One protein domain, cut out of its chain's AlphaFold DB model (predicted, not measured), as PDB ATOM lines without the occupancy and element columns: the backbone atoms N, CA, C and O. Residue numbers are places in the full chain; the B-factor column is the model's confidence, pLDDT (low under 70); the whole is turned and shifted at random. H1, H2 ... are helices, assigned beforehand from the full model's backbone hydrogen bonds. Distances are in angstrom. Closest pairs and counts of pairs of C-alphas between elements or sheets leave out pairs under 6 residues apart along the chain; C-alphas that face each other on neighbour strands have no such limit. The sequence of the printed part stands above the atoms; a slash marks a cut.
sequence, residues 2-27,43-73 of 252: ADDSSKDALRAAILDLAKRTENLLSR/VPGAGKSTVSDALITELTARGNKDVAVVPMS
ATOM      1  N   ALA A   2     162.012 245.184 318.103       42.16
ATOM      2  CA  ALA A   2     162.884 245.012 319.282       42.16
ATOM      3  C   ALA A   2     162.225 245.340 320.648       42.16
ATOM      4  O   ALA A   2     162.837 245.130 321.687       42.16
ATOM      5  N   ASP A   3     160.988 245.852 320.656       54.50
ATOM      6  CA  ASP A   3     160.321 246.382 321.862       54.50
ATOM      7  C   ASP A   3     159.563 245.304 322.670       54.50
ATOM      8  O   ASP A   3     159.474 245.384 323.893       54.50
ATOM      9  N   ASP A   4     159.077 244.246 322.014       54.50
ATOM     10  CA  ASP A   4     158.258 243.208 322.667       54.50
ATOM     11  C   ASP A   4     159.097 242.258 323.538       54.50
ATOM     12  O   ASP A   4     158.765 241.984 324.688       54.50
ATOM     13  N   SER A   5     160.271 241.849 323.045       60.16
ATOM     14  CA  SER A   5     161.165 240.934 323.769       60.16
ATOM     15  C   SER A   5     161.729 241.538 325.061       60.16
ATOM     16  O   SER A   5     161.989 240.804 326.013       60.16
ATOM     17  N   SER A   6     161.921 242.860 325.107       63.44
ATOM     18  CA  SER A   6     162.404 243.568 326.300       63.44
ATOM     19  C   SER A   6     161.320 243.653 327.380       63.44
ATOM     20  O   SER A   6     161.588 243.438 328.565       63.44
ATOM     21  N   LYS A   7     160.065 243.886 326.973       67.62
ATOM     22  CA  LYS A   7     158.907 243.906 327.879       67.62
ATOM     23  C   LYS A   7     158.640 242.534 328.483       67.62
ATOM     24  O   LYS A   7     158.387 242.442 329.685       67.62
ATOM     25  N   ASP A   8     158.768 241.477 327.687       74.06
ATOM     26  CA  ASP A   8     158.628 240.103 328.170       74.06
ATOM     27  C   ASP A   8     159.741 239.720 329.153       74.06
ATOM     28  O   ASP A   8     159.467 239.118 330.195       74.06
ATOM     29  N   ALA A   9     160.984 240.134 328.887       74.94
ATOM     30  CA  ALA A   9     162.109 239.916 329.795       74.94
ATOM     31  C   ALA A   9     161.932 240.658 331.131       74.94
ATOM     32  O   ALA A   9     162.148 240.078 332.197       74.94
ATOM     33  N   LEU A  10     161.477 241.917 331.091       76.25
ATOM     34  CA  LEU A  10     161.169 242.692 332.293       76.25
ATOM     35  C   LEU A  10     160.047 242.031 333.100       76.25
ATOM     36  O   LEU A  10     160.172 241.855 334.310       76.25
ATOM     37  N   ARG A  11     158.967 241.612 332.435       80.69
ATOM     38  CA  ARG A  11     157.845 240.933 333.088       80.69
ATOM     39  C   ARG A  11     158.284 239.630 333.753       80.69
ATOM     40  O   ARG A  11     157.911 239.379 334.898       80.69
ATOM     41  N   ALA A  12     159.107 238.827 333.079       80.69
ATOM     42  CA  ALA A  12     159.664 237.601 333.645       80.69
ATOM     43  C   ALA A  12     160.537 237.881 334.882       80.69
ATOM     44  O   ALA A  12     160.409 237.187 335.892       80.69
ATOM     45  N   ALA A  13     161.368 238.926 334.837       81.38
ATOM     46  CA  ALA A  13     162.207 239.332 335.961       81.38
ATOM     47  C   ALA A  13     161.383 239.781 337.183       81.38
ATOM     48  O   ALA A  13     161.684 239.377 338.306       81.38
ATOM     49  N   ILE A  14     160.311 240.559 336.978       85.38
ATOM     50  CA  ILE A  14     159.410 240.983 338.064       85.38
ATOM     51  C   ILE A  14     158.714 239.779 338.709       85.38
ATOM     52  O   ILE A  14     158.637 239.701 339.935       85.38
ATOM     53  N   LEU A  15     158.265 238.807 337.909       83.19
ATOM     54  CA  LEU A  15     157.628 237.591 338.424       83.19
ATOM     55  C   LEU A  15     158.594 236.726 339.251       83.19
ATOM     56  O   LEU A  15     158.192 236.191 340.288       83.19
ATOM     57  N   ASP A  16     159.861 236.602 338.834       85.25
ATOM     58  CA  ASP A  16     160.883 235.892 339.621       85.25
ATOM     59  C   ASP A  16     161.174 236.621 340.941       85.25
ATOM     60  O   ASP A  16     161.240 236.000 342.006       85.25
ATOM     61  N   LEU A  17     161.272 237.952 340.902       83.00
ATOM     62  CA  LEU A  17     161.532 238.773 342.083       83.00
ATOM     63  C   LEU A  17     160.373 238.723 343.093       83.00
ATOM     64  O   LEU A  17     160.613 238.599 344.299       83.00
ATOM     65  N   ALA A  18     159.129 238.732 342.612       82.38
ATOM     66  CA  ALA A  18     157.941 238.542 343.442       82.38
ATOM     67  C   ALA A  18     157.979 237.175 344.139       82.38
ATOM     68  O   ALA A  18     157.874 237.100 345.362       82.38
ATOM     69  N   LYS A  19     158.261 236.101 343.391       84.44
ATOM     70  CA  LYS A  19     158.365 234.741 343.941       84.44
ATOM     71  C   LYS A  19     159.472 234.611 344.992       84.44
ATOM     72  O   LYS A  19     159.295 233.938 346.007       84.44
ATOM     73  N   ARG A  20     160.626 235.252 344.777       83.06
ATOM     74  CA  ARG A  20     161.713 235.292 345.773       83.06
ATOM     75  C   ARG A  20     161.281 236.019 347.039       83.06
ATOM     76  O   ARG A  20     161.536 235.516 348.128       83.06
ATOM     77  N   THR A  21     160.603 237.152 346.891       82.56
ATOM     78  CA  THR A  21     160.079 237.926 348.023       82.56
ATOM     79  C   THR A  21     159.070 237.104 348.825       82.56
ATOM     80  O   THR A  21     159.199 237.003 350.037       82.56
ATOM     81  N   GLU A  22     158.144 236.405 348.169       82.12
ATOM     82  CA  GLU A  22     157.168 235.518 348.823       82.12
ATOM     83  C   GLU A  22     157.827 234.338 349.557       82.12
ATOM     84  O   GLU A  22     157.455 233.995 350.683       82.12
ATOM     85  N   ASN A  23     158.861 233.735 348.966       82.56
ATOM     86  CA  ASN A  23     159.637 232.684 349.628       82.56
ATOM     87  C   ASN A  23     160.348 233.195 350.888       82.56
ATOM     88  O   ASN A  23     160.519 232.451 351.850       82.56
ATOM     89  N   LEU A  24     160.781 234.455 350.893       78.44
ATOM     90  CA  LEU A  24     161.384 235.066 352.068       78.44
ATOM     91  C   LEU A  24     160.314 235.439 353.111       78.44
ATOM     92  O   LEU A  24     160.505 235.153 354.293       78.44
ATOM     93  N   LEU A  25     159.167 235.979 352.689       75.50
ATOM     94  CA  LEU A  25     158.030 236.301 353.562       75.50
ATOM     95  C   LEU A  25     157.463 235.056 354.258       75.50
ATOM     96  O   LEU A  25     157.224 235.073 355.462       75.50
ATOM     97  N   SER A  26     157.319 233.939 353.543       76.38
ATOM     98  CA  SER A  26     156.867 232.668 354.134       76.38
ATOM     99  C   SER A  26     157.847 232.109 355.171       76.38
ATOM    100  O   SER A  26     157.420 231.548 356.176       76.38
ATOM    101  N   ARG A  27     159.157 232.315 354.984       73.56
ATOM    102  CA  ARG A  27     160.184 231.979 355.990       73.56
ATOM    103  C   ARG A  27     160.171 232.923 357.187       73.56
ATOM    104  O   ARG A  27     160.599 232.537 358.266       73.56
ATOM    105  N   VAL A  43     172.750 252.721 339.803       44.81
ATOM    106  CA  VAL A  43     173.018 254.100 339.363       44.81
ATOM    107  C   VAL A  43     171.730 254.858 338.985       44.81
ATOM    108  O   VAL A  43     170.695 254.237 338.699       44.81
ATOM    109  N   PRO A  44     171.711 256.203 339.036       46.22
ATOM    110  CA  PRO A  44     170.604 256.996 338.495       46.22
ATOM    111  C   PRO A  44     170.296 256.601 337.042       46.22
ATOM    112  O   PRO A  44     171.206 256.329 336.271       46.22
ATOM    113  N   GLY A  45     169.015 256.513 336.678       49.56
ATOM    114  CA  GLY A  45     168.600 256.060 335.343       49.56
ATOM    115  C   GLY A  45     168.555 254.537 335.139       49.56
ATOM    116  O   GLY A  45     167.945 254.091 334.177       49.56
ATOM    117  N   ALA A  46     169.065 253.720 336.071       61.38
ATOM    118  CA  ALA A  46     169.047 252.249 335.966       61.38
ATOM    119  C   ALA A  46     167.651 251.591 336.104       61.38
ATOM    120  O   ALA A  46     167.554 250.377 336.254       61.38
ATOM    121  N   GLY A  47     166.563 252.368 336.130       66.06
ATOM    122  CA  GLY A  47     165.196 251.829 336.188       66.06
ATOM    123  C   GLY A  47     164.723 251.330 337.561       66.06
ATOM    124  O   GLY A  47     163.710 250.644 337.637       66.06
ATOM    125  N   LYS A  48     165.402 251.684 338.664       73.06
ATOM    126  CA  LYS A  48     165.042 251.233 340.029       73.06
ATOM    127  C   LYS A  48     163.591 251.535 340.415       73.06
ATOM    128  O   LYS A  48     162.917 250.649 340.923       73.06
ATOM    129  N   SER A  49     163.118 252.754 340.143       66.56
ATOM    130  CA  SER A  49     161.729 253.159 340.409       66.56
ATOM    131  C   SER A  49     160.739 252.348 339.568       66.56
ATOM    132  O   SER A  49     159.742 251.853 340.076       66.56
ATOM    133  N   THR A  50     161.068 252.103 338.297       75.25
ATOM    134  CA  THR A  50     160.262 251.260 337.401       75.25
ATOM    135  C   THR A  50     160.138 249.827 337.923       75.25
ATOM    136  O   THR A  50     159.058 249.243 337.886       75.25
ATOM    137  N   VAL A  51     161.229 249.262 338.449       75.94
ATOM    138  CA  VAL A  51     161.237 247.917 339.041       75.94
ATOM    139  C   VAL A  51     160.484 247.882 340.374       75.94
ATOM    140  O   VAL A  51     159.730 246.940 340.608       75.94
ATOM    141  N   SER A  52     160.643 248.892 341.240       76.00
ATOM    142  CA  SER A  52     159.957 248.939 342.538       76.00
ATOM    143  C   SER A  52     158.442 249.053 342.391       76.00
ATOM    144  O   SER A  52     157.713 248.331 343.070       76.00
ATOM    145  N   ASP A  53     157.968 249.897 341.474       75.56
ATOM    146  CA  ASP A  53     156.536 250.122 341.255       75.56
ATOM    147  C   ASP A  53     155.862 248.874 340.665       75.56
ATOM    148  O   ASP A  53     154.780 248.464 341.103       75.56
ATOM    149  N   ALA A  54     156.532 248.211 339.715       76.56
ATOM    150  CA  ALA A  54     156.059 246.957 339.136       76.56
ATOM    151  C   ALA A  54     156.030 245.820 340.175       76.56
ATOM    152  O   ALA A  54     155.073 245.045 340.217       76.56
ATOM    153  N   LEU A  55     157.038 245.745 341.051       79.19
ATOM    154  CA  LEU A  55     157.108 244.743 342.114       79.19
ATOM    155  C   LEU A  55     156.015 244.939 343.177       79.19
ATOM    156  O   LEU A  55     155.380 243.959 343.561       79.19
ATOM    157  N   ILE A  56     155.762 246.173 343.637       79.00
ATOM    158  CA  ILE A  56     154.660 246.456 344.580       79.00
ATOM    159  C   ILE A  56     153.323 246.052 343.965       79.00
ATOM    160  O   ILE A  56     152.512 245.404 344.629       79.00
ATOM    161  N   THR A  57     153.096 246.430 342.704       79.69
ATOM    162  CA  THR A  57     151.850 246.122 341.995       79.69
ATOM    163  C   THR A  57     151.610 244.613 341.953       79.69
ATOM    164  O   THR A  57     150.525 244.150 342.310       79.69
ATOM    165  N   GLU A  58     152.638 243.835 341.608       80.75
ATOM    166  CA  GLU A  58     152.560 242.374 341.551       80.75
ATOM    167  C   GLU A  58     152.362 241.741 342.941       80.75
ATOM    168  O   GLU A  58     151.508 240.873 343.111       80.75
ATOM    169  N   LEU A  59     153.091 242.194 343.967       77.88
ATOM    170  CA  LEU A  59     152.950 241.684 345.338       77.88
ATOM    171  C   LEU A  59     151.571 241.991 345.937       77.88
ATOM    172  O   LEU A  59     150.997 241.142 346.624       77.88
ATOM    173  N   THR A  60     151.024 243.172 345.634       77.88
ATOM    174  CA  THR A  60     149.680 243.590 346.056       77.88
ATOM    175  C   THR A  60     148.610 242.744 345.370       77.88
ATOM    176  O   THR A  60     147.686 242.272 346.035       77.88
ATOM    177  N   ALA A  61     148.757 242.479 344.065       78.69
ATOM    178  CA  ALA A  61     147.859 241.598 343.313       78.69
ATOM    179  C   ALA A  61     147.834 240.163 343.873       78.69
ATOM    180  O   ALA A  61     146.813 239.482 343.794       78.69
ATOM    181  N   ARG A  62     148.932 239.727 344.500       77.69
ATOM    182  CA  ARG A  62     149.072 238.421 345.165       77.69
ATOM    183  C   ARG A  62     148.630 238.405 346.631       77.69
ATOM    184  O   ARG A  62     148.708 237.367 347.280       77.69
ATOM    185  N   GLY A  63     148.128 239.527 347.151       74.75
ATOM    186  CA  GLY A  63     147.536 239.618 348.488       74.75
ATOM    187  C   GLY A  63     148.468 240.118 349.595       74.75
ATOM    188  O   GLY A  63     148.040 240.165 350.748       74.75
ATOM    189  N   ASN A  64     149.697 240.543 349.278       74.56
ATOM    190  CA  ASN A  64     150.610 241.148 350.251       74.56
ATOM    191  C   ASN A  64     150.288 242.645 350.400       74.56
ATOM    192  O   ASN A  64     150.548 243.425 349.488       74.56
ATOM    193  N   LYS A  65     149.700 243.046 351.534       64.19
ATOM    194  CA  LYS A  65     149.194 244.418 351.755       64.19
ATOM    195  C   LYS A  65     150.127 245.323 352.566       64.19
ATOM    196  O   LYS A  65     149.966 246.537 352.523       64.19
ATOM    197  N   ASP A  66     151.121 244.751 353.243       67.31
ATOM    198  CA  ASP A  66     152.038 245.472 354.137       67.31
ATOM    199  C   ASP A  66     153.401 245.737 353.472       67.31
ATOM    200  O   ASP A  66     154.461 245.460 354.036       67.31
ATOM    201  N   VAL A  67     153.380 246.246 352.237       64.12
ATOM    202  CA  VAL A  67     154.584 246.572 351.457       64.12
ATOM    203  C   VAL A  67     154.682 248.086 351.293       64.12
ATOM    204  O   VAL A  67     153.776 248.717 350.758       64.12
ATOM    205  N   ALA A  68     155.798 248.670 351.728       63.47
ATOM    206  CA  ALA A  68     156.097 250.087 351.545       63.47
ATOM    207  C   ALA A  68     157.444 250.247 350.840       63.47
ATOM    208  O   ALA A  68     158.434 249.624 351.232       63.47
ATOM    209  N   VAL A  69     157.498 251.110 349.824       59.25
ATOM    210  CA  VAL A  69     158.773 251.579 349.277       59.25
ATOM    211  C   VAL A  69     159.208 252.783 350.082       59.25
ATOM    212  O   VAL A  69     158.553 253.822 350.097       59.25
ATOM    213  N   VAL A  70     160.332 252.618 350.766       54.00
ATOM    214  CA  VAL A  70     160.983 253.703 351.485       54.00
ATOM    215  C   VAL A  70     162.111 254.202 350.592       54.00
ATOM    216  O   VAL A  70     163.113 253.497 350.438       54.00
ATOM    217  N   PRO A  71     161.975 255.382 349.961       46.62
ATOM    218  CA  PRO A  71     163.095 255.965 349.254       46.62
ATOM    219  C   PRO A  71     164.183 256.281 350.281       46.62
ATOM    220  O   PRO A  71     163.988 257.097 351.178       46.62
ATOM    221  N   MET A  72     165.356 255.667 350.140       45.88
ATOM    222  CA  MET A  72     166.548 256.074 350.894       45.88
ATOM    223  C   MET A  72     167.224 257.259 350.196       45.88
ATOM    224  O   MET A  72     168.398 257.222 349.844       45.88
ATOM    225  N   SER A  73     166.429 258.292 349.920       37.84
ATOM    226  CA  SER A  73     166.830 259.532 349.262       37.84
ATOM    227  C   SER A  73     166.839 260.649 350.297       37.84
ATOM    228  O   SER A  73     165.876 260.813 351.038       37.84
TER     229      SER A  73
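AT A GLANCE: This is residues 2 to 27 and 43 to 73 of the 252 residues of an uncharacterized protein of Alternaria sp. MG1 (UniProt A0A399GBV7). Picture a long straight helix, H1, crossed near its middle by a shorter helix, H2, as a steep X, with an extended tail, residues 62 to 73, that folds back beside H2. The beginning of the long helix sticks out with residues 2 to 9, and residues 43 to 48 stick out at the other helix's beginning. The printed part has 57 residues, with two named helices in the order H1, H2 and no named strand; the class is all helix. It is only just loose, close to compact, with a radius of gyration of the C-alphas of 12.5 A, and spans 38 by 27 by 17 A.

IN THESE COORDINATES: Start at Ala 2 and find C-alpha 3 at (160.321, 246.382, 321.862); from there H1, residues 3 to 27, runs 37.0 A to C-alpha 27 at (160.184, 231.979, 355.990). After the cut, look for C-alpha 48, where H2, residues 48 to 61, begins; it runs 20.0 A to C-alpha 61 at (147.859, 241.598, 343.313).

HOW THE PARTS SIT: H1 and H2 touch, H1 with residues 14 to 18 alone. Look at Ile 14 and Leu 55: their C-alphas, the closest of the two helices, are 6.0 A apart. The helices run the same way at a steep tilt of 61 degrees. In both H1 and H2, every O i to N i+4 pair is within hydrogen-bond range.

THE WHOLE: The C-alphas farthest apart are those of Ala 2 and Arg 27, 39.0 A. Residues 28 to 42 are not printed, and C-alphas 27 and 43 are 30.5 A apart across this cut, which lies in the link from H1 to H2. In the B-factor column, the mean pLDDT of the printed part is 70.5; residues 2 to 7, 43 to 47, 49 and 65 to 73 of this model are under 70.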